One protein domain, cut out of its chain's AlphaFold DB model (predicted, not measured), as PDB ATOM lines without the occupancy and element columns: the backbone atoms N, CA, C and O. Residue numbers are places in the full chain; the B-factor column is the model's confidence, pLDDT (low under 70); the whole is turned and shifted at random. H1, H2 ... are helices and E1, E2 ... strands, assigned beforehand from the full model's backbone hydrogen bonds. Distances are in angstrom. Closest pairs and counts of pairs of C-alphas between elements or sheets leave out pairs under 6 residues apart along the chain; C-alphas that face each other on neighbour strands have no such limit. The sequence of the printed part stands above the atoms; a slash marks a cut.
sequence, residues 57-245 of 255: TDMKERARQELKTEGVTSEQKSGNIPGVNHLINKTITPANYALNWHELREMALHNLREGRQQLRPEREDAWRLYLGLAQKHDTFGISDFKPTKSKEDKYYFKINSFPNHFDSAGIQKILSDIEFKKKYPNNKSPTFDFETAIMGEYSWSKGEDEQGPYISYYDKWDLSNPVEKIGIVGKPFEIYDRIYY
ATOM      1  N   THR A  57     128.600 111.806 160.383       93.12
ATOM      2  CA  THR A  57     128.764 112.601 159.163       93.12
ATOM      3  C   THR A  57     130.076 112.257 158.462       93.12
ATOM      4  O   THR A  57     130.070 112.072 157.245       93.12
ATOM      5  N   ASP A  58     131.161 112.092 159.223       94.38
ATOM      6  CA  ASP A  58     132.471 111.705 158.687       94.38
ATOM      7  C   ASP A  58     132.418 110.299 158.076       94.38
ATOM      8  O   ASP A  58     132.794 110.113 156.917       94.38
ATOM      9  N   MET A  59     131.848 109.331 158.809       95.62
ATOM     10  CA  MET A  59     131.632 107.960 158.329       95.62
ATOM     11  C   MET A  59     130.812 107.931 157.035       95.62
ATOM     12  O   MET A  59     131.168 107.238 156.083       95.62
ATOM     13  N   LYS A  60     129.709 108.691 156.987       96.44
ATOM     14  CA  LYS A  60     128.824 108.774 155.821       96.44
ATOM     15  C   LYS A  60     129.564 109.320 154.602       96.44
ATOM     16  O   LYS A  60     129.466 108.736 153.524       96.44
ATOM     17  N   GLU A  61     130.285 110.428 154.754       97.38
ATOM     18  CA  GLU A  61     130.972 111.069 153.632       97.38
ATOM     19  C   GLU A  61     132.157 110.236 153.141       97.38
ATOM     20  O   GLU A  61     132.317 110.041 151.936       97.38
ATOM     21  N   ARG A  62     132.933 109.643 154.054       97.38
ATOM     22  CA  ARG A  62     133.988 108.696 153.688       97.38
ATOM     23  C   ARG A  62     133.424 107.519 152.896       97.38
ATOM     24  O   ARG A  62     133.900 107.254 151.793       97.38
ATOM     25  N   ALA A  63     132.376 106.870 153.403       98.00
ATOM     26  CA  ALA A  63     131.735 105.747 152.724       98.00
ATOM     27  C   ALA A  63     131.202 106.136 151.332       98.00
ATOM     28  O   ALA A  63     131.298 105.344 150.396       98.00
ATOM     29  N   ARG A  64     130.688 107.364 151.152       98.38
ATOM     30  CA  ARG A  64     130.267 107.882 149.835       98.38
ATOM     31  C   ARG A  64     131.419 107.979 148.861       98.38
ATOM     32  O   ARG A  64     131.289 107.531 147.723       98.38
ATOM     33  N   GLN A  65     132.528 108.570 149.294       98.31
ATOM     34  CA  GLN A  65     133.696 108.733 148.439       98.31
ATOM     35  C   GLN A  65     134.307 107.377 148.076       98.31
ATOM     36  O   GLN A  65     134.601 107.143 146.905       98.31
ATOM     37  N   GLU A  66     134.431 106.458 149.033       98.31
ATOM     38  CA  GLU A  66     134.906 105.088 148.795       98.31
ATOM     39  C   GLU A  66     133.988 104.337 147.822       98.31
ATOM     40  O   GLU A  66     134.450 103.780 146.830       98.31
ATOM     41  N   LEU A  67     132.669 104.381 148.031       97.88
ATOM     42  CA  LEU A  67     131.717 103.709 147.149       97.88
ATOM     43  C   LEU A  67     131.749 104.286 145.728       97.88
ATOM     44  O   LEU A  67     131.692 103.531 144.761       97.88
ATOM     45  N   LYS A  68     131.907 105.607 145.593       97.19
ATOM     46  CA  LYS A  68     132.012 106.293 144.299       97.19
ATOM     47  C   LYS A  68     133.316 105.985 143.561       97.19
ATOM     48  O   LYS A  68     133.312 105.867 142.339       97.19
ATOM     49  N   THR A  69     134.437 105.927 144.274       97.44
ATOM     50  CA  THR A  69     135.771 105.795 143.658       97.44
ATOM     51  C   THR A  69     136.221 104.347 143.514       97.44
ATOM     52  O   THR A  69     136.917 104.011 142.558       97.44
ATOM     53  N   GLU A  70     135.805 103.478 144.429       97.75
ATOM     54  CA  GLU A  70     136.271 102.094 144.532       97.75
ATOM     55  C   GLU A  70     135.142 101.072 144.360       97.75
ATOM     56  O   GLU A  70     135.415  99.877 144.247       97.75
ATOM     57  N   GLY A  71     133.877 101.504 144.357       97.94
ATOM     58  CA  GLY A  71     132.712 100.622 144.258       97.94
ATOM     59  C   GLY A  71     132.417  99.824 145.530       97.94
ATOM     60  O   GLY A  71     131.510  98.998 145.527       97.94
ATOM     61  N   VAL A  72     133.162 100.013 146.621       97.81
ATOM     62  CA  VAL A  72     132.966  99.309 147.897       97.81
ATOM     63  C   VAL A  72     133.569 100.127 149.036       97.81
ATOM     64  O   VAL A  72     134.591 100.778 148.842       97.81
ATOM     65  N   THR A  73     132.960 100.086 150.220       97.62
ATOM     66  CA  THR A  73     133.456 100.815 151.399       97.62
ATOM     67  C   THR A  73     134.562 100.046 152.121       97.62
ATOM     68  O   THR A  73     134.674  98.821 152.003       97.62
ATOM     69  N   SER A  74     135.368 100.744 152.913       95.56
ATOM     70  CA  SER A  74     136.421 100.145 153.734       95.56
ATOM     71  C   SER A  74     135.860  99.163 154.766       95.56
ATOM     72  O   SER A  74     136.461  98.111 155.005       95.56
ATOM     73  N   GLU A  75     134.668  99.421 155.303       94.25
ATOM     74  CA  GLU A  75     133.969  98.499 156.194       94.25
ATOM     75  C   GLU A  75     133.638  97.186 155.499       94.25
ATOM     76  O   GLU A  75     133.793  96.144 156.129       94.25
ATOM     77  N   GLN A  76     133.204  97.204 154.236       94.75
ATOM     78  CA  GLN A  76     132.914  95.970 153.502       94.75
ATOM     79  C   GLN A  76     134.194  95.278 153.043       94.75
ATOM     80  O   GLN A  76     134.309  94.057 153.160       94.75
ATOM     81  N   LYS A  77     135.209  96.043 152.620       94.12
ATOM     82  CA  LYS A  77     136.543  95.506 152.316       94.12
ATOM     83  C   LYS A  77     137.160  94.766 153.502       94.12
ATOM     84  O   LYS A  77     137.906  93.819 153.280       94.12
ATOM     85  N   SER A  78     136.838  95.136 154.744       91.00
ATOM     86  CA  SER A  78     137.362  94.444 155.929       91.00
ATOM     87  C   SER A  78     136.932  92.972 156.018       91.00
ATOM     88  O   SER A  78     137.575  92.206 156.727       91.00
ATOM     89  N   GLY A  79     135.847  92.577 155.337       85.88
ATOM     90  CA  GLY A  79     135.391  91.184 155.227       85.88
ATOM     91  C   GLY A  79     135.940  90.439 154.002       85.88
ATOM     92  O   GLY A  79     135.530  89.305 153.731       85.88
ATOM     93  N   ASN A  80     136.825  91.073 153.225       88.56
ATOM     94  CA  ASN A  80     137.402  90.497 152.019       88.56
ATOM     95  C   ASN A  80     138.679  89.717 152.334       88.56
ATOM     96  O   ASN A  80     139.669  90.289 152.788       88.56
ATOM     97  N   ILE A  81     138.675  88.422 152.018       87.19
ATOM     98  CA  ILE A  81     139.890  87.619 151.928       87.19
ATOM     99  C   ILE A  81     140.294  87.553 150.446       87.19
ATOM    100  O   ILE A  81     139.602  86.895 149.653       87.19
ATOM    101  N   PRO A  82     141.405  88.209 150.043       85.06
ATOM    102  CA  PRO A  82     141.831  88.247 148.650       85.06
ATOM    103  C   PRO A  82     141.930  86.849 148.029       85.06
ATOM    104  O   PRO A  82     142.446  85.910 148.630       85.06
ATOM    105  N   GLY A  83     141.409  86.697 146.811       82.25
ATOM    106  CA  GLY A  83     141.344  85.416 146.097       82.25
ATOM    107  C   GLY A  83     140.177  84.522 146.530       82.25
ATOM    108  O   GLY A  83     139.432  84.059 145.666       82.25
ATOM    109  N   VAL A  84     139.957  84.346 147.837       84.12
ATOM    110  CA  VAL A  84     138.864  83.516 148.379       84.12
ATOM    111  C   VAL A  84     137.502  84.116 148.035       84.12
ATOM    112  O   VAL A  84     136.671  83.444 147.424       84.12
ATOM    113  N   ASN A  85     137.286  85.399 148.328       86.81
ATOM    114  CA  ASN A  85     135.997  86.050 148.079       86.81
ATOM    115  C   ASN A  85     135.688  86.157 146.578       86.81
ATOM    116  O   ASN A  85     134.536  86.040 146.170       86.81
ATOM    117  N   HIS A  86     136.707  86.313 145.727       88.44
ATOM    118  CA  HIS A  86     136.518  86.322 144.270       88.44
ATOM    119  C   HIS A  86     136.129  84.948 143.725       88.44
ATOM    120  O   HIS A  86     135.280  84.859 142.839       88.44
ATOM    121  N   LEU A  87     136.731  83.880 144.257       83.88
ATOM    122  CA  LEU A  87     136.341  82.511 143.935       83.88
ATOM    123  C   LEU A  87     134.886  82.274 144.348       83.88
ATOM    124  O   LEU A  87     134.072  81.901 143.511       83.88
ATOM    125  N   ILE A  88     134.539  82.615 145.588       84.62
ATOM    126  CA  ILE A  88     133.180  82.488 146.121       84.62
ATOM    127  C   ILE A  88     132.166  83.274 145.284       84.62
ATOM    128  O   ILE A  88     131.120  82.732 144.932       84.62
ATOM    129  N   ASN A  89     132.489  84.506 144.874       87.69
ATOM    130  CA  ASN A  89     131.622  85.297 143.997       87.69
ATOM    131  C   ASN A  89     131.318  84.582 142.672       87.69
ATOM    132  O   ASN A  89     130.222  84.705 142.131       87.69
ATOM    133  N   LYS A  90     132.300  83.855 142.127       86.56
ATOM    134  CA  LYS A  90     132.174  83.144 140.850       86.56
ATOM    135  C   LYS A  90     131.465  81.806 140.968       86.56
ATOM    136  O   LYS A  90     130.907  81.359 139.975       86.56
ATOM    137  N   THR A  91     131.518  81.161 142.127       83.19
ATOM    138  CA  THR A  91     131.113  79.758 142.266       83.19
ATOM    139  C   THR A  91     129.859  79.578 143.109       83.19
ATOM    140  O   THR A  91     129.213  78.542 143.004       83.19
ATOM    141  N   ILE A  92     129.482  80.565 143.922       81.56
ATOM    142  CA  ILE A  92     128.316  80.484 144.804       81.56
ATOM    143  C   ILE A  92     127.226  81.439 144.320       81.56
ATOM    144  O   ILE A  92     127.447  82.635 144.102       81.56
ATOM    145  N   THR A  93     126.026  80.887 144.156       80.00
ATOM    146  CA  THR A  93     124.793  81.655 143.983       80.00
ATOM    147  C   THR A  93     124.180  81.835 145.371       80.00
ATOM    148  O   THR A  93     123.872  80.826 146.007       80.00
ATOM    149  N   PRO A  94     123.991  83.071 145.869       75.56
ATOM    150  CA  PRO A  94     123.333  83.316 147.145       75.56
ATOM    151  C   PRO A  94     121.830  83.029 147.012       75.56
ATOM    152  O   PRO A  94     121.011  83.934 146.832       75.56
ATOM    153  N   ALA A  95     121.479  81.744 147.051       63.25
ATOM    154  CA  ALA A  95     120.116  81.266 147.199       63.25
ATOM    155  C   ALA A  95     119.725  81.380 148.676       63.25
ATOM    156  O   ALA A  95     120.511  81.030 149.557       63.25
ATOM    157  N   ASN A  96     118.537  81.919 148.927       54.41
ATOM    158  CA  ASN A  96     118.019  82.248 150.251       54.41
ATOM    159  C   ASN A  96     118.363  81.194 151.336       54.41
ATOM    160  O   ASN A  96     117.953  80.039 151.274       54.41
ATOM    161  N   TYR A  97     119.133  81.652 152.326       50.06
ATOM    162  CA  TYR A  97     119.161  81.288 153.750       50.06
ATOM    163  C   TYR A  97     119.395  79.847 154.248       50.06
ATOM    164  O   TYR A  97     119.461  79.677 155.465       50.06
ATOM    165  N   ALA A  98     119.587  78.816 153.414       52.38
ATOM    166  CA  ALA A  98     119.579  77.432 153.939       52.38
ATOM    167  C   ALA A  98     120.753  76.504 153.573       52.38
ATOM    168  O   ALA A  98     120.716  75.338 153.954       52.38
ATOM    169  N   LEU A  99     121.798  76.969 152.885       59.41
ATOM    170  CA  LEU A  99     122.849  76.054 152.412       59.41
ATOM    171  C   LEU A  99     123.899  75.749 153.486       59.41
ATOM    172  O   LEU A  99     124.510  76.662 154.040       59.41
ATOM    173  N   ASN A 100     124.156  74.468 153.746       69.31
ATOM    174  CA  ASN A 100     125.245  74.011 154.609       69.31
ATOM    175  C   ASN A 100     126.600  73.955 153.868       69.31
ATOM    176  O   ASN A 100     126.674  74.110 152.651       69.31
ATOM    177  N   TRP A 101     127.704  73.744 154.597       69.75
ATOM    178  CA  TRP A 101     129.056  73.764 154.007       69.75
ATOM    179  C   TRP A 101     129.263  72.722 152.898       69.75
ATOM    180  O   TRP A 101     129.951  72.999 151.917       69.75
ATOM    181  N   HIS A 102     128.662  71.538 153.034       75.06
ATOM    182  CA  HIS A 102     128.734  70.506 152.002       75.06
ATOM    183  C   HIS A 102     128.014  70.970 150.731       75.06
ATOM    184  O   HIS A 102     128.586  70.914 149.650       75.06
ATOM    185  N   GLU A 103     126.798  71.497 150.856       76.31
ATOM    186  CA  GLU A 103     126.026  72.014 149.719       76.31
ATOM    187  C   GLU A 103     126.726  73.189 149.027       76.31
ATOM    188  O   GLU A 103     126.757  73.255 147.800       76.31
ATOM    189  N   LEU A 104     127.351  74.087 149.794       73.94
ATOM    190  CA  LEU A 104     128.144  75.186 149.242       73.94
ATOM    191  C   LEU A 104     129.387  74.683 148.505       73.94
ATOM    192  O   LEU A 104     129.722  75.214 147.446       73.94
ATOM    193  N   ARG A 105     130.057  73.654 149.033       77.38
ATOM    194  CA  ARG A 105     131.202  73.021 148.370       77.38
ATOM    195  C   ARG A 105     130.784  72.349 147.065       77.38
ATOM    196  O   ARG A 105     131.442  72.569 146.053       77.38
ATOM    197  N   GLU A 106     129.710  71.566 147.076       81.81
ATOM    198  CA  GLU A 106     129.206  70.889 145.876       81.81
ATOM    199  C   GLU A 106     128.738  71.897 144.825       81.81
ATOM    200  O   GLU A 106     129.115  71.789 143.659       81.81
ATOM    201  N   MET A 107     128.023  72.948 145.239       79.81
ATOM    202  CA  MET A 107     127.665  74.060 144.358       79.81
ATOM    203  C   MET A 107     128.909  74.718 143.763       79.81
ATOM    204  O   MET A 107     128.950  74.989 142.563       79.81
ATOM    205  N   ALA A 108     129.935  74.963 144.581       81.69
ATOM    206  CA  ALA A 108     131.152  75.587 144.101       81.69
ATOM    207  C   ALA A 108     131.884  74.703 143.081       81.69
ATOM    208  O   ALA A 108     132.302  75.201 142.038       81.69
ATOM    209  N   LEU A 109     132.000  73.398 143.345       84.50
ATOM    210  CA  LEU A 109     132.613  72.432 142.428       84.50
ATOM    211  C   LEU A 109     131.831  72.303 141.119       84.50
ATOM    212  O   LEU A 109     132.441  72.279 140.050       84.50
ATOM    213  N   HIS A 110     130.502  72.252 141.197       84.69
ATOM    214  CA  HIS A 110     129.626  72.243 140.032       84.69
ATOM    215  C   HIS A 110     129.824  73.507 139.187       84.69
ATOM    216  O   HIS A 110     130.155  73.428 138.009       84.69
ATOM    217  N   ASN A 111     129.719  74.687 139.801       86.12
ATOM    218  CA  ASN A 111     129.792  75.964 139.090       86.12
ATOM    219  C   ASN A 111     131.206  76.314 138.602       86.12
ATOM    220  O   ASN A 111     131.352  77.137 137.703       86.12
ATOM    221  N   LEU A 112     132.253  75.693 139.154       85.06
ATOM    222  CA  LEU A 112     133.600  75.753 138.576       85.06
ATOM    223  C   LEU A 112     133.687  75.038 137.224       85.06
ATOM    224  O   LEU A 112     134.501  75.438 136.394       85.06
ATOM    225  N   ARG A 113     132.884  73.989 137.015       84.44
ATOM    226  CA  ARG A 113     132.851  73.210 135.770       84.44
ATOM    227  C   ARG A 113     131.867  73.800 134.769       84.44
ATOM    228  O   ARG A 113     132.234  74.048 133.628       84.44
ATOM    229  N   GLU A 114     130.653  74.072 135.231       86.12
ATOM    230  CA  GLU A 114     129.516  74.432 134.376       86.12
ATOM    231  C   GLU A 114     129.302  75.950 134.258       86.12
ATOM    232  O   GLU A 114     128.513  76.422 133.443       86.12
ATOM    233  N   GLY A 115     130.009  76.738 135.071       82.94
ATOM    234  CA  GLY A 115     129.716  78.153 135.259       82.94
ATOM    235  C   GLY A 115     128.549  78.371 136.224       82.94
ATOM    236  O   GLY A 115     127.672  77.530 136.412       82.94
ATOM    237  N   ARG A 116     128.541  79.533 136.882       85.25
ATOM    238  CA  ARG A 116     127.445  79.932 137.767       85.25
ATOM    239  C   ARG A 116     126.343  80.612 136.963       85.25
ATOM    240  O   ARG A 116     126.632  81.479 136.137       85.25
ATOM    241  N   GLN A 117     125.091  80.281 137.277       82.44
ATOM    242  CA  GLN A 117     123.930  81.005 136.760       82.44
ATOM    243  C   GLN A 117     124.081  82.515 136.995       82.44
ATOM    244  O   GLN A 117     124.478  82.964 138.074       82.44
ATOM    245  N   GLN A 118     123.757  83.302 135.971       83.31
ATOM    246  CA  GLN A 118     123.826  84.752 136.058       83.31
ATOM    247  C   GLN A 118     122.775  85.280 137.041       83.31
ATOM    248  O   GLN A 118     121.587  84.976 136.930       83.31
ATOM    249  N   LEU A 119     123.226  86.081 138.007       84.81
ATOM    250  CA  LEU A 119     122.349  86.836 138.894       84.81
ATOM    251  C   LEU A 119     121.809  88.082 138.186       84.81
ATOM    252  O   LEU A 119     122.458  88.628 137.290       84.81
ATOM    253  N   ARG A 120     120.658  88.579 138.656       89.00
ATOM    254  CA  ARG A 120     120.224  89.950 138.358       89.00
ATOM    255  C   ARG A 120     121.328  90.948 138.757       89.00
ATOM    256  O   ARG A 120     121.970  90.706 139.784       89.00
ATOM    257  N   PRO A 121     121.542  92.043 138.004       91.88
ATOM    258  CA  PRO A 121     122.595  93.022 138.290       91.88
ATOM    259  C   PRO A 121     122.617  93.510 139.744       91.88
ATOM    260  O   PRO A 121     123.671  93.526 140.378       91.88
ATOM    261  N   GLU A 122     121.447  93.811 140.301       91.81
ATOM    262  CA  GLU A 122     121.295  94.353 141.650       91.81
ATOM    263  C   GLU A 122     121.635  93.301 142.718       91.81
ATOM    264  O   GLU A 122     122.349  93.569 143.686       91.81
ATOM    265  N   ARG A 123     121.200  92.055 142.493       90.25
ATOM    266  CA  ARG A 123     121.524  90.906 143.353       90.25
ATOM    267  C   ARG A 123     123.013  90.552 143.285       90.25
ATOM    268  O   ARG A 123     123.590  90.160 144.298       90.25
ATOM    269  N   GLU A 124     123.644  90.682 142.115       92.75
ATOM    270  CA  GLU A 124     125.096  90.525 141.970       92.75
ATOM    271  C   GLU A 124     125.839  91.606 142.755       92.75
ATOM    272  O   GLU A 124     126.776  91.281 143.477       92.75
ATOM    273  N   ASP A 125     125.421  92.869 142.676       95.94
ATOM    274  CA  ASP A 125     126.047  93.942 143.452       95.94
ATOM    275  C   ASP A 125     125.875  93.730 144.962       95.94
ATOM    276  O   ASP A 125     126.837  93.911 145.709       95.94
ATOM    277  N   ALA A 126     124.708  93.253 145.409       94.00
ATOM    278  CA  ALA A 126     124.465  92.926 146.816       94.00
ATOM    279  C   ALA A 126     125.415  91.820 147.300       94.00
ATOM    280  O   ALA A 126     126.035  91.920 148.361       94.00
ATOM    281  N   TRP A 127     125.587  90.782 146.476       92.56
ATOM    282  CA  TRP A 127     126.514  89.691 146.754       92.56
ATOM    283  C   TRP A 127     127.971  90.157 146.791       92.56
ATOM    284  O   TRP A 127     128.726  89.802 147.696       92.56
ATOM    285  N   ARG A 128     128.363  91.011 145.846       94.50
ATOM    286  CA  ARG A 128     129.712  91.576 145.774       94.50
ATOM    287  C   ARG A 128     130.019  92.444 146.987       94.50
ATOM    288  O   ARG A 128     131.064  92.239 147.600       94.50
ATOM    289  N   LEU A 129     129.108  93.338 147.376       95.81
ATOM    290  CA  LEU A 129     129.282  94.171 148.565       95.81
ATOM    291  C   LEU A 129     129.350  93.342 149.845       95.81
ATOM    292  O   LEU A 129     130.195  93.626 150.692       95.81
ATOM    293  N   TYR A 130     128.529  92.295 149.977       92.62
ATOM    294  CA  TYR A 130     128.640  91.355 151.096       92.62
ATOM    295  C   TYR A 130     130.042  90.741 151.161       92.62
ATOM    296  O   TYR A 130     130.632  90.660 152.227       92.62
ATOM    297  N   LEU A 131     130.619  90.368 150.018       91.88
ATOM    298  CA  LEU A 131     131.966  89.803 149.913       91.88
ATOM    299  C   LEU A 131     133.100  90.847 149.960       91.88
ATOM    300  O   LEU A 131     134.260  90.485 149.747       91.88
ATOM    301  N   GLY A 132     132.809  92.127 150.197       94.62
ATOM    302  CA  GLY A 132     133.824  93.184 150.192       94.62
ATOM    303  C   GLY A 132     134.462  93.423 148.819       94.62
ATOM    304  O   GLY A 132     135.622  93.833 148.726       94.62
ATOM    305  N   LEU A 133     133.727  93.130 147.747       95.94
ATOM    306  CA  LEU A 133     134.094  93.389 146.358       95.94
ATOM    307  C   LEU A 133     133.345  94.621 145.839       95.94
ATOM    308  O   LEU A 133     132.198  94.859 146.202       95.94
ATOM    309  N   ALA A 134     133.979  95.359 144.926       97.75
ATOM    310  CA  ALA A 134     133.373  96.509 144.258       97.75
ATOM    311  C   ALA A 134     132.065  96.138 143.545       97.75
ATOM    312  O   ALA A 134     132.075  95.197 142.741       97.75
ATOM    313  N   GLN A 135     130.979  96.874 143.783       97.31
ATOM    314  CA  GLN A 135     129.763  96.818 142.971       97.31
ATOM    315  C   GLN A 135     130.064  97.196 141.511       97.31
ATOM    316  O   GLN A 135     131.076  97.836 141.222       97.31
ATOM    317  N   LYS A 136     129.214  96.768 140.579       96.44
ATOM    318  CA  LYS A 136     129.430  96.940 139.135       96.44
ATOM    319  C   LYS A 136     128.367  97.779 138.442       96.44
ATOM    320  O   LYS A 136     128.647  98.284 137.359       96.44
ATOM    321  N   HIS A 137     127.182  97.911 139.026       96.31
ATOM    322  CA  HIS A 137     126.016  98.486 138.358       96.31
ATOM    323  C   HIS A 137     125.471  99.725 139.075       96.31
ATOM    324  O   HIS A 137     124.357 100.142 138.782       96.31
ATOM    325  N   ASP A 138     126.249 100.306 139.999       96.56
ATOM    326  CA  ASP A 138     125.841 101.466 140.809       96.56
ATOM    327  C   ASP A 138     124.481 101.249 141.501       96.56
ATOM    328  O   ASP A 138     123.634 102.136 141.606       96.56
ATOM    329  N   THR A 139     124.256 100.011 141.946       97.44
ATOM    330  CA  THR A 139     123.017  99.590 142.602       97.44
ATOM    331  C   THR A 139     122.838 100.295 143.945       97.44
ATOM    332  O   THR A 139     121.729 100.703 144.300       97.44
ATOM    333  N   PHE A 140     123.929 100.435 144.699       98.38
ATOM    334  CA  PHE A 140     123.915 100.957 146.056       98.38
ATOM    335  C   PHE A 140     124.541 102.341 146.153       98.38
ATOM    336  O   PHE A 140     125.593 102.614 145.577       98.38
ATOM    337  N   GLY A 141     123.925 103.175 146.984       98.31
ATOM    338  CA  GLY A 141     124.474 104.430 147.483       98.31
ATOM    339  C   GLY A 141     124.581 104.415 149.008       98.31
ATOM    340  O   GLY A 141     124.202 103.443 149.664       98.31
ATOM    341  N   ILE A 142     125.040 105.523 149.588       98.44
ATOM    342  CA  ILE A 142     124.973 105.750 151.038       98.44
ATOM    343  C   ILE A 142     123.791 106.665 151.351       98.44
ATOM    344  O   ILE A 142     123.698 107.778 150.814       98.44
ATOM    345  N   SER A 143     122.913 106.197 152.232       97.56
ATOM    346  CA  SER A 143     121.726 106.908 152.700       97.56
ATOM    347  C   SER A 143     122.079 108.245 153.341       97.56
ATOM    348  O   SER A 143     123.080 108.359 154.050       97.56
ATOM    349  N   ASP A 144     121.247 109.261 153.113       96.12
ATOM    350  CA  ASP A 144     121.357 110.531 153.838       96.12
ATOM    351  C   ASP A 144     120.832 110.453 155.260       96.12
ATOM    352  O   ASP A 144     121.122 111.340 156.064       96.12
ATOM    353  N   PHE A 145     120.122 109.378 155.583       95.25
ATOM    354  CA  PHE A 145     119.380 109.237 156.815       95.25
ATOM    355  C   PHE A 145     119.922 108.085 157.657       95.25
ATOM    356  O   PHE A 145     120.567 107.153 157.176       95.25
ATOM    357  N   LYS A 146     119.603 108.132 158.950       92.62
ATOM    358  CA  LYS A 146     119.710 106.985 159.851       92.62
ATOM    359  C   LYS A 146     118.359 106.715 160.515       92.62
ATOM    360  O   LYS A 146     117.578 107.660 160.696       92.62
ATOM    361  N   PRO A 147     118.053 105.460 160.886       92.00
ATOM    362  CA  PRO A 147     116.833 105.152 161.614       92.00
ATOM    363  C   PRO A 147     116.807 105.893 162.952       92.00
ATOM    364  O   PRO A 147     117.734 105.770 163.751       92.00
ATOM    365  N   THR A 148     115.710 106.591 163.249       86.44
ATOM    366  CA  THR A 148     115.540 107.349 164.505       86.44
ATOM    367  C   THR A 148     115.665 106.468 165.753       86.44
ATOM    368  O   THR A 148     116.051 106.936 166.817       86.44
ATOM    369  N   LYS A 149     115.337 105.176 165.629       84.38
ATOM    370  CA  LYS A 149     115.401 104.194 166.723       84.38
ATOM    371  C   LYS A 149     116.755 103.484 166.834       84.38
ATOM    372  O   LYS A 149     116.929 102.683 167.751       84.38
ATOM    373  N   SER A 150     117.687 103.721 165.907       86.62
ATOM    374  CA  SER A 150     118.999 103.078 165.955       86.62
ATOM    375  C   SER A 150     119.816 103.615 167.127       86.62
ATOM    376  O   SER A 150     119.880 104.822 167.355       86.62
ATOM    377  N   LYS A 151     120.453 102.706 167.870       86.50
ATOM    378  CA  LYS A 151     121.414 103.043 168.935       86.50
ATOM    379  C   LYS A 151     122.851 103.111 168.416       86.50
ATOM    380  O   LYS A 151     123.751 103.492 169.159       86.50
ATOM    381  N   GLU A 152     123.064 102.696 167.172       87.44
ATOM    382  CA  GLU A 152     124.374 102.633 166.546       87.44
ATOM    383  C   GLU A 152     124.619 103.895 165.729       87.44
ATOM    384  O   GLU A 152     123.760 104.348 164.971       87.44
ATOM    385  N   ASP A 153     125.816 104.454 165.879       87.94
ATOM    386  CA  ASP A 153     126.269 105.570 165.063       87.94
ATOM    387  C   ASP A 153     127.069 105.000 163.892       87.94
ATOM    388  O   ASP A 153     128.263 104.742 164.012       87.94
ATOM    389  N   LYS A 154     126.365 104.694 162.800       93.50
ATOM    390  CA  LYS A 154     126.915 104.128 161.562       93.50
ATOM    391  C   LYS A 154     126.166 104.663 160.345       93.50
ATOM    392  O   LYS A 154     125.042 105.156 160.473       93.50
ATOM    393  N   TYR A 155     126.780 104.576 159.171       96.62
ATOM    394  CA  TYR A 155     126.090 104.859 157.916       96.62
ATOM    395  C   TYR A 155     125.259 103.648 157.463       96.62
ATOM    396  O   TYR A 155     125.457 102.524 157.925       96.62
ATOM    397  N   TYR A 156     124.337 103.896 156.537       97.69
ATOM    398  CA  TYR A 156     123.447 102.892 155.961       97.69
ATOM    399  C   TYR A 156     123.542 102.937 154.442       97.69
ATOM    400  O   TYR A 156     123.724 104.011 153.861       97.69
ATOM    401  N   PHE A 157     123.407 101.787 153.791       98.31
ATOM    402  CA  PHE A 157     123.279 101.743 152.341       98.31
ATOM    403  C   PHE A 157     121.854 102.116 151.923       98.31
ATOM    404  O   PHE A 157     120.903 101.955 152.683       98.31
ATOM    405  N   LYS A 158     121.702 102.580 150.689       97.62
ATOM    406  CA  LYS A 158     120.418 102.697 149.993       97.62
ATOM    407  C   LYS A 158     120.506 101.982 148.656       97.62
ATOM    408  O   LYS A 158     121.600 101.845 148.115       97.62
ATOM    409  N   ILE A 159     119.369 101.571 148.113       97.19
ATOM    410  CA  ILE A 159     119.280 101.083 146.734       97.19
ATOM    411  C   ILE A 159     118.845 102.258 145.863       97.19
ATOM    412  O   ILE A 159     117.744 102.779 146.041       97.19
ATOM    413  N   ASN A 160     119.710 102.681 144.944       96.19
ATOM    414  CA  ASN A 160     119.548 103.928 144.192       96.19
ATOM    415  C   ASN A 160     118.253 103.956 143.363       96.19
ATOM    416  O   ASN A 160     117.616 105.000 143.246       96.19
ATOM    417  N   SER A 161     117.841 102.810 142.814       94.06
ATOM    418  CA  SER A 161     116.628 102.689 142.000       94.06
ATOM    419  C   SER A 161     115.360 102.410 142.803       94.06
ATOM    420  O   SER A 161     114.272 102.584 142.261       94.06
ATOM    421  N   PHE A 162     115.452 101.999 144.072       93.56
ATOM    422  CA  PHE A 162     114.307 101.444 144.799       93.56
ATOM    423  C   PHE A 162     113.113 102.407 144.912       93.56
ATOM    424  O   PHE A 162     111.996 101.996 144.593       93.56
ATOM    425  N   PRO A 163     113.298 103.706 145.227       93.50
ATOM    426  CA  PRO A 163     112.189 104.658 145.232       93.50
ATOM    427  C   PRO A 163     111.482 104.812 143.877       93.50
ATOM    428  O   PRO A 163     110.338 105.264 143.832       93.50
ATOM    429  N   ASN A 164     112.119 104.452 142.757       92.94
ATOM    430  CA  ASN A 164     111.553 104.613 141.414       92.94
ATOM    431  C   ASN A 164     110.457 103.590 141.097       92.94
ATOM    432  O   ASN A 164     109.650 103.850 140.211       92.94
ATOM    433  N   HIS A 165     110.379 102.492 141.852       91.56
ATOM    434  CA  HIS A 165     109.371 101.442 141.673       91.56
ATOM    435  C   HIS A 165     107.986 101.816 142.217       91.56
ATOM    436  O   HIS A 165     107.016 101.098 141.994       91.56
ATOM    437  N   PHE A 166     107.879 102.940 142.928       92.81
ATOM    438  CA  PHE A 166     106.641 103.360 143.571       92.81
ATOM    439  C   PHE A 166     106.117 104.646 142.939       92.81
ATOM    440  O   PHE A 166     106.795 105.676 142.941       92.81
ATOM    441  N   ASP A 167     104.907 104.579 142.401       95.06
ATOM    442  CA  ASP A 167     104.077 105.731 142.061       95.06
ATOM    443  C   ASP A 167     103.129 106.060 143.229       95.06
ATOM    444  O   ASP A 167     103.201 105.447 144.300       95.06
ATOM    445  N   SER A 168     102.212 107.008 143.035       96.31
ATOM    446  CA  SER A 168     101.246 107.400 144.069       96.31
ATOM    447  C   SER A 168     100.378 106.234 144.557       96.31
ATOM    448  O   SER A 168     100.043 106.167 145.741       96.31
ATOM    449  N   ALA A 169     100.038 105.278 143.685       96.56
ATOM    450  CA  ALA A 169      99.283 104.087 144.067       96.56
ATOM    451  C   ALA A 169     100.144 103.118 144.898       96.56
ATOM    452  O   ALA A 169      99.678 102.570 145.902       96.56
ATOM    453  N   GLY A 170     101.416 102.953 144.533       95.19
ATOM    454  CA  GLY A 170     102.412 102.205 145.297       95.19
ATOM    455  C   GLY A 170     102.610 102.773 146.703       95.19
ATOM    456  O   GLY A 170     102.557 102.022 147.679       95.19
ATOM    457  N   ILE A 171     102.742 104.096 146.828       96.50
ATOM    458  CA  ILE A 171     102.840 104.791 148.122       96.50
ATOM    459  C   ILE A 171     101.594 104.528 148.979       96.50
ATOM    460  O   ILE A 171     101.719 104.104 150.132       96.50
ATOM    461  N   GLN A 172     100.387 104.675 148.422       96.62
ATOM    462  CA  GLN A 172      99.137 104.380 149.139       96.62
ATOM    463  C   GLN A 172      99.049 102.923 149.608       96.62
ATOM    464  O   GLN A 172      98.605 102.649 150.730       96.62
ATOM    465  N   LYS A 173      99.500 101.974 148.779       95.31
ATOM    466  CA  LYS A 173      99.542 100.553 149.136       95.31
ATOM    467  C   LYS A 173     100.492 100.294 150.306       95.31
ATOM    468  O   LYS A 173     100.125  99.547 151.212       95.31
ATOM    469  N   ILE A 174     101.670 100.922 150.324       94.88
ATOM    470  CA  ILE A 174     102.619 100.798 151.441       94.88
ATOM    471  C   ILE A 174     102.018 101.376 152.727       94.88
ATOM    472  O   ILE A 174     102.054 100.720 153.766       94.88
ATOM    473  N   LEU A 175     101.411 102.565 152.670       96.00
ATOM    474  CA  LEU A 175     100.763 103.179 153.837       96.00
ATOM    475  C   LEU A 175      99.639 102.299 154.396       96.00
ATOM    476  O   LEU A 175      99.519 102.140 155.611       96.00
ATOM    477  N   SER A 176      98.855 101.683 153.512       94.94
ATOM    478  CA  SER A 176      97.795 100.750 153.896       94.94
ATOM    479  C   SER A 176      98.352  99.492 154.572       94.94
ATOM    480  O   SER A 176      97.791  99.046 155.572       94.94
ATOM    481  N   ASP A 177      99.469  98.939 154.079       93.38
ATOM    482  CA  ASP A 177     100.160  97.805 154.715       93.38
ATOM    483  C   ASP A 177     100.684  98.167 156.114       93.38
ATOM    484  O   ASP A 177     100.493  97.406 157.065       93.38
ATOM    485  N   ILE A 178     101.271  99.361 156.271       93.75
ATOM    486  CA  ILE A 178     101.744  99.869 157.568       93.75
ATOM    487  C   ILE A 178     100.584  99.952 158.574       93.75
ATOM    488  O   ILE A 178     100.694  99.432 159.688       93.75
ATOM    489  N   GLU A 179      99.461 100.572 158.199       94.31
ATOM    490  CA  GLU A 179      98.298 100.705 159.087       94.31
ATOM    491  C   GLU A 179      97.642  99.350 159.388       94.31
ATOM    492  O   GLU A 179      97.245  99.083 160.526       94.31
ATOM    493  N   PHE A 180      97.585  98.452 158.403       92.81
ATOM    494  CA  PHE A 180      97.084  97.096 158.601       92.81
ATOM    495  C   PHE A 180      97.933  96.322 159.621       92.81
ATOM    496  O   PHE A 180      97.386  95.765 160.575       92.81
ATOM    497  N   LYS A 181      99.264  96.340 159.492       91.50
ATOM    498  CA  LYS A 181     100.180  95.684 160.445       91.50
ATOM    499  C   LYS A 181     100.120  96.300 161.838       91.50
ATOM    500  O   LYS A 181     100.183  95.580 162.831       91.50
ATOM    501  N   LYS A 182      99.923  97.617 161.932       91.12
ATOM    502  CA  LYS A 182      99.702  98.308 163.210       91.12
ATOM    503  C   LYS A 182      98.401  97.867 163.887       91.12
ATOM    504  O   LYS A 182      98.381  97.680 165.101       91.12
ATOM    505  N   LYS A 183      97.323  97.684 163.117       93.31
ATOM    506  CA  LYS A 183      96.024  97.206 163.620       93.31
ATOM    507  C   LYS A 183      96.057  95.729 164.022       93.31
ATOM    508  O   LYS A 183      95.377  95.340 164.970       93.31
ATOM    509  N   TYR A 184      96.848  94.918 163.324       92.44
ATOM    510  CA  TYR A 184      96.969  93.479 163.550       92.44
ATOM    511  C   TYR A 184      98.418  93.089 163.882       92.44
ATOM    512  O   TYR A 184      99.058  92.398 163.092       92.44
ATOM    513  N   PRO A 185      98.944  93.460 165.064       86.50
ATOM    514  CA  PRO A 185     100.358  93.265 165.409       86.50
ATOM    515  C   PRO A 185     100.783  91.791 165.506       86.50
ATOM    516  O   PRO A 185     101.964  91.474 165.401       86.50
ATOM    517  N   ASN A 186      99.827  90.873 165.683       89.75
ATOM    518  CA  ASN A 186     100.086  89.431 165.666       89.75
ATOM    519  C   ASN A 186     100.198  88.862 164.241       89.75
ATOM    520  O   ASN A 186     100.567  87.699 164.075       89.75
ATOM    521  N   ASN A 187      99.868  89.651 163.214       83.94
ATOM    522  CA  ASN A 187     100.058  89.258 161.831       83.94
ATOM    523  C   ASN A 187     101.537  89.408 161.461       83.94
ATOM    524  O   ASN A 187     102.039  90.511 161.270       83.94
ATOM    525  N   LYS A 188     102.221  88.270 161.342       77.31
ATOM    526  CA  LYS A 188     103.639  88.191 160.981       77.31
ATOM    527  C   LYS A 188     103.874  88.092 159.472       77.31
ATOM    528  O   LYS A 188     104.910  87.578 159.076       77.31
ATOM    529  N   SER A 189     102.921  88.512 158.635       81.31
ATOM    530  CA  SER A 189     103.100  88.461 157.179       81.31
ATOM    531  C   SER A 189     104.313  89.312 156.778       81.31
ATOM    532  O   SER A 189     104.278  90.533 156.981       81.31
ATOM    533  N   PRO A 190     105.382  88.697 156.245       82.31
ATOM    534  CA  PRO A 190     106.585  89.422 155.863       82.31
ATOM    535  C   PRO A 190     106.319  90.327 154.655       82.31
ATOM    536  O   PRO A 190     105.441  90.053 153.832       82.31
ATOM    537  N   THR A 191     107.082  91.415 154.542       84.94
ATOM    538  CA  THR A 191     107.149  92.189 153.298       84.94
ATOM    539  C   THR A 191     108.326  91.686 152.480       84.94
ATOM    540  O   THR A 191     109.453  91.710 152.962       84.94
ATOM    541  N   PHE A 192     108.070  91.269 151.244       86.00
ATOM    542  CA  PHE A 192     109.107  90.805 150.326       86.00
ATOM    543  C   PHE A 192     109.416  91.844 149.254       86.00
ATOM    544  O   PHE A 192     108.505  92.495 148.729       86.00
ATOM    545  N   ASP A 193     110.694  92.003 148.920       84.81
ATOM    546  CA  ASP A 193     111.134  92.830 147.798       84.81
ATOM    547  C   ASP A 193     111.076  92.033 146.497       84.81
ATOM    548  O   ASP A 193     112.001  91.306 146.130       84.81
ATOM    549  N   PHE A 194     109.970  92.175 145.777       83.44
ATOM    550  CA  PHE A 194     109.849  91.616 144.432       83.44
ATOM    551  C   PHE A 194     110.479  92.517 143.360       83.44
ATOM    552  O   PHE A 194     110.764  92.042 142.261       83.44
ATOM    553  N   GLU A 195     110.737  93.788 143.682       84.19
ATOM    554  CA  GLU A 195     111.212  94.791 142.731       84.19
ATOM    555  C   GLU A 195     112.688  94.572 142.408       84.19
ATOM    556  O   GLU A 195     113.060  94.340 141.254       84.19
ATOM    557  N   THR A 196     113.538  94.549 143.435       82.75
ATOM    558  CA  THR A 196     114.990  94.390 143.259       82.75
ATOM    559  C   THR A 196     115.471  92.991 143.617       82.75
ATOM    560  O   THR A 196     116.549  92.578 143.189       82.75
ATOM    561  N   ALA A 197     114.649  92.227 144.349       84.81
ATOM    562  CA  ALA A 197     115.032  90.952 144.946       84.81
ATOM    563  C   ALA A 197     116.306  91.064 145.795       84.81
ATOM    564  O   ALA A 197     117.022  90.074 145.955       84.81
ATOM    565  N   ILE A 198     116.619  92.254 146.318       87.12
ATOM    566  CA  ILE A 198     117.697  92.444 147.282       87.12
ATOM    567  C   ILE A 198     117.106  92.266 148.679       87.12
ATOM    568  O   ILE A 198     117.469  91.350 149.407       87.12
ATOM    569  N   MET A 199     116.158  93.112 149.052       85.81
ATOM    570  CA  MET A 199     115.722  93.158 150.439       85.81
ATOM    571  C   MET A 199     114.828  91.953 150.763       85.81
ATOM    572  O   MET A 199     113.798  91.754 150.136       85.81
ATOM    573  N   GLY A 200     115.237  91.091 151.693       80.56
ATOM    574  CA  GLY A 200     114.541  89.826 151.957       80.56
ATOM    575  C   GLY A 200     113.160  90.036 152.585       80.56
ATOM    576  O   GLY A 200     112.182  90.361 151.910       80.56
ATOM    577  N   GLU A 201     113.077  89.824 153.897       86.44
ATOM    578  CA  GLU A 201     111.908  90.176 154.707       86.44
ATOM    579  C   GLU A 201     112.119  91.564 155.319       86.44
ATOM    580  O   GLU A 201     112.493  91.709 156.484       86.44
ATOM    581  N   TYR A 202     111.909  92.598 154.511       91.38
ATOM    582  CA  TYR A 202     112.197  93.966 154.921       91.38
ATOM    583  C   TYR A 202     111.012  94.631 155.617       91.38
ATOM    584  O   TYR A 202     109.887  94.127 155.650       91.38
ATOM    585  N   SER A 203     111.263  95.794 156.210       92.50
ATOM    586  CA  SER A 203     110.271  96.525 156.993       92.50
ATOM    587  C   SER A 203     110.020  97.920 156.442       92.50
ATOM    588  O   SER A 203     110.937  98.589 155.969       92.50
ATOM    589  N   TRP A 204     108.771  98.366 156.558       93.38
ATOM    590  CA  TRP A 204     108.357  99.741 156.300       93.38
ATOM    591  C   TRP A 204     107.969 100.436 157.604       93.38
ATOM    592  O   TRP A 204     107.501  99.812 158.558       93.38
ATOM    593  N   SER A 205     108.129 101.752 157.655       94.12
ATOM    594  CA  SER A 205     107.615 102.590 158.739       94.12
ATOM    595  C   SER A 205     107.230 103.964 158.211       94.12
ATOM    596  O   SER A 205     107.862 104.476 157.294       94.12
ATOM    597  N   LYS A 206     106.202 104.567 158.810       95.31
ATOM    598  CA  LYS A 206     105.818 105.958 158.556       95.31
ATOM    599  C   LYS A 206     106.512 106.874 159.562       95.31
ATOM    600  O   LYS A 206     106.615 106.523 160.739       95.31
ATOM    601  N   GLY A 207     106.949 108.040 159.104       94.50
ATOM    602  CA  GLY A 207     107.484 109.100 159.947       94.50
ATOM    603  C   GLY A 207     107.203 110.481 159.368       94.50
ATOM    604  O   GLY A 207     106.559 110.612 158.327       94.50
ATOM    605  N   GLU A 208     107.665 111.494 160.085       95.06
ATOM    606  CA  GLU A 208     107.579 112.899 159.706       95.06
ATOM    607  C   GLU A 208     108.767 113.628 160.335       95.06
ATOM    608  O   GLU A 208     109.144 113.336 161.476       95.06
ATOM    609  N   ASP A 209     109.385 114.522 159.577       94.12
ATOM    610  CA  ASP A 209     110.426 115.430 160.052       94.12
ATOM    611  C   ASP A 209     110.272 116.809 159.394       94.12
ATOM    612  O   ASP A 209     109.238 117.105 158.797       94.12
ATOM    613  N   GLU A 210     111.278 117.675 159.523       93.69
ATOM    614  CA  GLU A 210     111.258 119.038 158.975       93.69
ATOM    615  C   GLU A 210     111.063 119.093 157.446       93.69
ATOM    616  O   GLU A 210     110.615 120.117 156.937       93.69
ATOM    617  N   GLN A 211     111.359 118.010 156.715       92.69
ATOM    618  CA  GLN A 211     111.137 117.899 155.266       92.69
ATOM    619  C   GLN A 211     109.735 117.360 154.922       92.69
ATOM    620  O   GLN A 211     109.356 117.320 153.753       92.69
ATOM    621  N   GLY A 212     108.945 116.974 155.931       94.88
ATOM    622  CA  GLY A 212     107.565 116.519 155.793       94.88
ATOM    623  C   GLY A 212     107.371 115.021 156.062       94.88
ATOM    624  O   GLY A 212     108.245 114.348 156.623       94.88
ATOM    625  N   PRO A 213     106.190 114.475 155.713       96.88
ATOM    626  CA  PRO A 213     105.879 113.072 155.929       96.88
ATOM    627  C   PRO A 213     106.678 112.172 154.981       96.88
ATOM    628  O   PRO A 213     106.841 112.453 153.793       96.88
ATOM    629  N   TYR A 214     107.137 111.038 155.506       97.12
ATOM    630  CA  TYR A 214     107.917 110.069 154.747       97.12
ATOM    631  C   TYR A 214     107.555 108.624 155.088       97.12
ATOM    632  O   TYR A 214     106.988 108.302 156.141       97.12
ATOM    633  N   ILE A 215     107.920 107.735 154.173       96.56
ATOM    634  CA  ILE A 215     107.979 106.292 154.381       96.56
ATOM    635  C   ILE A 215     109.453 105.902 154.425       96.56
ATOM    636  O   ILE A 215     110.208 106.254 153.527       96.56
ATOM    637  N   SER A 216     109.880 105.172 155.449       96.31
ATOM    638  CA  SER A 216     111.219 104.583 155.496       96.31
ATOM    639  C   SER A 216     111.166 103.081 155.282       96.31
ATOM    640  O   SER A 216     110.289 102.429 155.856       96.31
ATOM    641  N   TYR A 217     112.133 102.538 154.549       95.88
ATOM    642  CA  TYR A 217     112.378 101.100 154.465       95.88
ATOM    643  C   TYR A 217     113.658 100.730 155.196       95.88
ATOM    644  O   TYR A 217     114.601 101.517 155.244       95.88
ATOM    645  N   TYR A 218     113.679  99.530 155.765       95.44
ATOM    646  CA  TYR A 218     114.854  98.953 156.395       95.44
ATOM    647  C   TYR A 218     114.946  97.464 156.091       95.44
ATOM    648  O   TYR A 218     113.972  96.735 156.304       95.44
ATOM    649  N   ASP A 219     116.131  97.028 155.689       93.88
ATOM    650  CA  ASP A 219     116.509  95.625 155.595       93.88
ATOM    651  C   ASP A 219     117.928  95.426 156.116       93.88
ATOM    652  O   ASP A 219     118.776  96.321 156.039       93.88
ATOM    653  N   LYS A 220     118.202  94.222 156.607       92.50
ATOM    654  CA  LYS A 220     119.568  93.779 156.834       92.50
ATOM    655  C   LYS A 220     119.867  92.681 155.833       92.50
ATOM    656  O   LYS A 220     119.348  91.575 155.945       92.50
ATOM    657  N   TRP A 221     120.774  92.978 154.912       89.44
ATOM    658  CA  TRP A 221     121.321  91.963 154.038       89.44
ATOM    659  C   TRP A 221     122.314  91.109 154.829       89.44
ATOM    660  O   TRP A 221     123.516  91.384 154.893       89.44
ATOM    661  N   ASP A 222     121.782  90.082 155.476       85.56
ATOM    662  CA  ASP A 222     122.528  88.932 155.960       85.56
ATOM    663  C   ASP A 222     122.146  87.694 155.147       85.56
ATOM    664  O   ASP A 222     121.149  87.689 154.428       85.56
ATOM    665  N   LEU A 223     122.981  86.660 155.186       75.12
ATOM    666  CA  LEU A 223     122.693  85.371 154.559       75.12
ATOM    667  C   LEU A 223     122.298  84.316 155.586       75.12
ATOM    668  O   LEU A 223     121.907  83.219 155.182       75.12
ATOM    669  N   SER A 224     122.440  84.618 156.886       67.12
ATOM    670  CA  SER A 224     122.153  83.755 158.045       67.12
ATOM    671  C   SER A 224     122.637  82.297 157.899       67.12
ATOM    672  O   SER A 224     122.189  81.388 158.608       67.12
ATOM    673  N   ASN A 225     123.589  82.063 156.993       63.81
ATOM    674  CA  ASN A 225     124.060  80.751 156.589       63.81
ATOM    675  C   ASN A 225     125.261  80.334 157.459       63.81
ATOM    676  O   ASN A 225     125.858  81.157 158.159       63.81
ATOM    677  N   PRO A 226     125.647  79.050 157.457       56.81
ATOM    678  CA  PRO A 226     126.781  78.577 158.239       56.81
ATOM    679  C   PRO A 226     128.099  79.286 157.910       56.81
ATOM    680  O   PRO A 226     128.916  79.442 158.806       56.81
ATOM    681  N   VAL A 227     128.312  79.767 156.681       58.06
ATOM    682  CA  VAL A 227     129.546  80.493 156.317       58.06
ATOM    683  C   VAL A 227     129.632  81.844 157.013       58.06
ATOM    684  O   VAL A 227     130.695  82.190 157.530       58.06
ATOM    685  N   GLU A 228     128.510  82.554 157.107       62.41
ATOM    686  CA  GLU A 228     128.396  83.760 157.919       62.41
ATOM    687  C   GLU A 228     128.641  83.451 159.401       62.41
ATOM    688  O   GLU A 228     129.392  84.158 160.068       62.41
ATOM    689  N   LYS A 229     128.075  82.348 159.914       59.53
ATOM    690  CA  LYS A 229     128.219  81.940 161.325       59.53
ATOM    691  C   LYS A 229     129.643  81.540 161.709       59.53
ATOM    692  O   LYS A 229     130.013  81.693 162.869       59.53
ATOM    693  N   ILE A 230     130.435  81.032 160.766       56.12
ATOM    694  CA  ILE A 230     131.856  80.729 160.997       56.12
ATOM    695  C   ILE A 230     132.714  82.004 160.813       56.12
ATOM    696  O   ILE A 230     133.899  82.005 161.126       56.12
ATOM    697  N   GLY A 231     132.125  83.117 160.349       58.41
ATOM    698  CA  GLY A 231     132.791  84.418 160.233       58.41
ATOM    699  C   GLY A 231     133.924  84.448 159.208       58.41
ATOM    700  O   GLY A 231     134.782  85.324 159.270       58.41
ATOM    701  N   ILE A 232     133.965  83.473 158.293       60.09
ATOM    702  CA  ILE A 232     135.092  83.302 157.366       60.09
ATOM    703  C   ILE A 232     134.955  84.237 156.165       60.09
ATOM    704  O   ILE A 232     135.964  84.683 155.628       60.09
ATOM    705  N   VAL A 233     133.732  84.519 155.703       74.88
ATOM    706  CA  VAL A 233     133.538  85.201 154.420       74.88
ATOM    707  C   VAL A 233     132.384  86.183 154.477       74.88
ATOM    708  O   VAL A 233     131.243  85.806 154.736       74.88
ATOM    709  N   GLY A 234     132.699  87.420 154.106       80.19
ATOM    710  CA  GLY A 234     131.732  88.477 153.883       80.19
ATOM    711  C   GLY A 234     131.247  89.154 155.159       80.19
ATOM    712  O   GLY A 234     131.595  88.775 156.277       80.19
ATOM    713  N   LYS A 235     130.485  90.227 154.973       88.69
ATOM    714  CA  LYS A 235     130.020  91.101 156.042       88.69
ATOM    715  C   LYS A 235     128.601  91.580 155.736       88.69
ATOM    716  O   LYS A 235     128.407  92.261 154.723       88.69
ATOM    717  N   PRO A 236     127.623  91.256 156.600       91.50
ATOM    718  CA  PRO A 236     126.282  91.803 156.481       91.50
ATOM    719  C   PRO A 236     126.294  93.327 156.472       91.50
ATOM    720  O   PRO A 236     127.121  93.954 157.140       91.50
ATOM    721  N   PHE A 237     125.346  93.916 155.760       94.38
ATOM    722  CA  PHE A 237     125.167  95.361 155.720       94.38
ATOM    723  C   PHE A 237     123.689  95.724 155.800       94.38
ATOM    724  O   PHE A 237     122.811  94.917 155.500       94.38
ATOM    725  N   GLU A 238     123.419  96.945 156.248       95.75
ATOM    726  CA  GLU A 238     122.061  97.435 156.451       95.75
ATOM    727  C   GLU A 238     121.683  98.419 155.356       95.75
ATOM    728  O   GLU A 238     122.463  99.304 154.987       95.75
ATOM    729  N   ILE A 239     120.469  98.243 154.852       97.19
ATOM    730  CA  ILE A 239     119.845  99.075 153.837       97.19
ATOM    731  C   ILE A 239     118.766  99.883 154.547       97.19
ATOM    732  O   ILE A 239     117.880  99.319 155.181       97.19
ATOM    733  N   TYR A 240     118.849 101.206 154.465       97.12
ATOM    734  CA  TYR A 240     117.866 102.116 155.030       97.12
ATOM    735  C   TYR A 240     117.776 103.382 154.192       97.12
ATOM    736  O   TYR A 240     118.787 104.036 153.952       97.12
ATOM    737  N   ASP A 241     116.571 103.786 153.813       97.25
ATOM    738  CA  ASP A 241     116.350 105.108 153.229       97.25
ATOM    739  C   ASP A 241     114.921 105.594 153.479       97.25
ATOM    740  O   ASP A 241     114.088 104.881 154.056       97.25
ATOM    741  N   ARG A 242     114.651 106.831 153.060       96.94
ATOM    742  CA  ARG A 242     113.346 107.485 153.156       96.94
ATOM    743  C   ARG A 242     112.821 107.862 151.775       96.94
ATOM    744  O   ARG A 242     113.575 108.226 150.882       96.94
ATOM    745  N   ILE A 243     111.504 107.805 151.633       96.62
ATOM    746  CA  ILE A 243     110.746 108.292 150.484       96.62
ATOM    747  C   ILE A 243     109.768 109.337 151.021       96.62
ATOM    748  O   ILE A 243     108.832 108.989 151.748       96.62
ATOM    749  N   TYR A 244     110.002 110.606 150.694       97.06
ATOM    750  CA  TYR A 244     109.081 111.699 151.010       97.06
ATOM    751  C   TYR A 244     107.920 111.712 150.021       97.06
ATOM    752  O   TYR A 244     108.086 111.346 148.853       97.06
ATOM    753  N   TYR A 245     106.739 112.107 150.489       97.06
ATOM    754  CA  TYR A 245     105.535 112.147 149.663       97.06
ATOM    755  C   TYR A 245     104.596 113.278 150.080       97.06
ATOM    756  O   TYR A 245     104.560 113.674 151.244       97.06
TER     757      TYR A 245
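This is residues 57 to 245 of the 255 residues of an uncharacterized protein of Candidatus Taylorbacteria bacterium RIFCSPLOWO2_01_FULL_45_15b (UniProt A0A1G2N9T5). A long, strongly twisted sheet of three strands, E3, E4 and E5, runs through the domain, with H7 packed across one face and the small hairpin of E1 and E2 beside E5, covered by H1. H3, H4 and H8 gather beyond the end of the sheet where E4 ends and E5 begins. The printed part has 189 residues, with eight named helices and five named strands in the order H1 H2 H3 H4 H5 E1 E2 H6 H7 E3 E4 H8 E5. The larger sheet has the order E3, E4, E5 and both sheets are antiparallel; the class is mixed, helices and strands. The whole is compact, with a radius of gyration of the C-alphas of 17.6 A and spans of 52 by 38 by 29 A.

E3 is residues 201 to 209, 25.9 A long; E4 is 212 to 221, 28.2 A; E5 is 237 to 245, 26.5 A, ending at C-alpha 245 (105.535, 112.147, 149.663). H7 is residues 168 to 183, 22.7 A. E1 is residues 140 to 142 and E2 157 to 159. H1 is residues 57 to 70, 19.5 A, from C-alpha 57 (128.764, 112.601, 159.163). H4 is residues 101 to 114, 19.6 A, and H5 121 to 130, 14.3 A. H2 is residues 74 to 77, H3 84 to 91, H6 162 to 165 and H8 226 to 229.

E3 and E4 form a hairpin, with N 205 and O 216 within hydrogen-bond range at 2.9 A. E4 and E5 are antiparallel, with N 219 and O 239 at 2.9 A. H7 is on this sheet at a height of 8.8 A, making two layers, a helix on one face of a sheet; its closest C-alphas to E3 are those of Ile 178 and Ser 205, 6.6 A apart. On the local plane H7 runs across the strands, at 77 degrees to E3. H5 and H6 only graze the sheet. The closest C-alphas of E2 and E5, Phe 157 and Ile 239, are 4.6 A apart. The hairpin E1 and E2 has N 141 and O 158 at 2.9 A. The closest C-alphas of H1 and E1, Arg 64 and Ile 142, are 5.8 A apart. H2 is close to H5 but not clearly touching, at 6.4 A between the C-alphas of Gln 76 and Leu 129. H3 touches residues 107 to 112 of H4, at 4.6 A between the C-alphas of Thr 91 and Ala 108, with a steep tilt of 64 degrees. H8 is close to H4 but not clearly touching, at 6.8 A between the C-alphas of Trp 101 and Pro 226. Every O i to N i+4 pair is within hydrogen-bond range in H1, H3, H5 and H7, and 9 of 10 in H4; H2, H6 and H8 are too short for such a pair.

The two C-alphas farthest apart, those of Arg 113 and Glu 210, are 55.7 A apart. The printed part has no cut. The links E1 to E2 and H7 to E3 are long, and residues 182 to 188 stand free. Mean pLDDT of the printed part is 88.4; residues 95 to 101 and 224 to 232 are under 70.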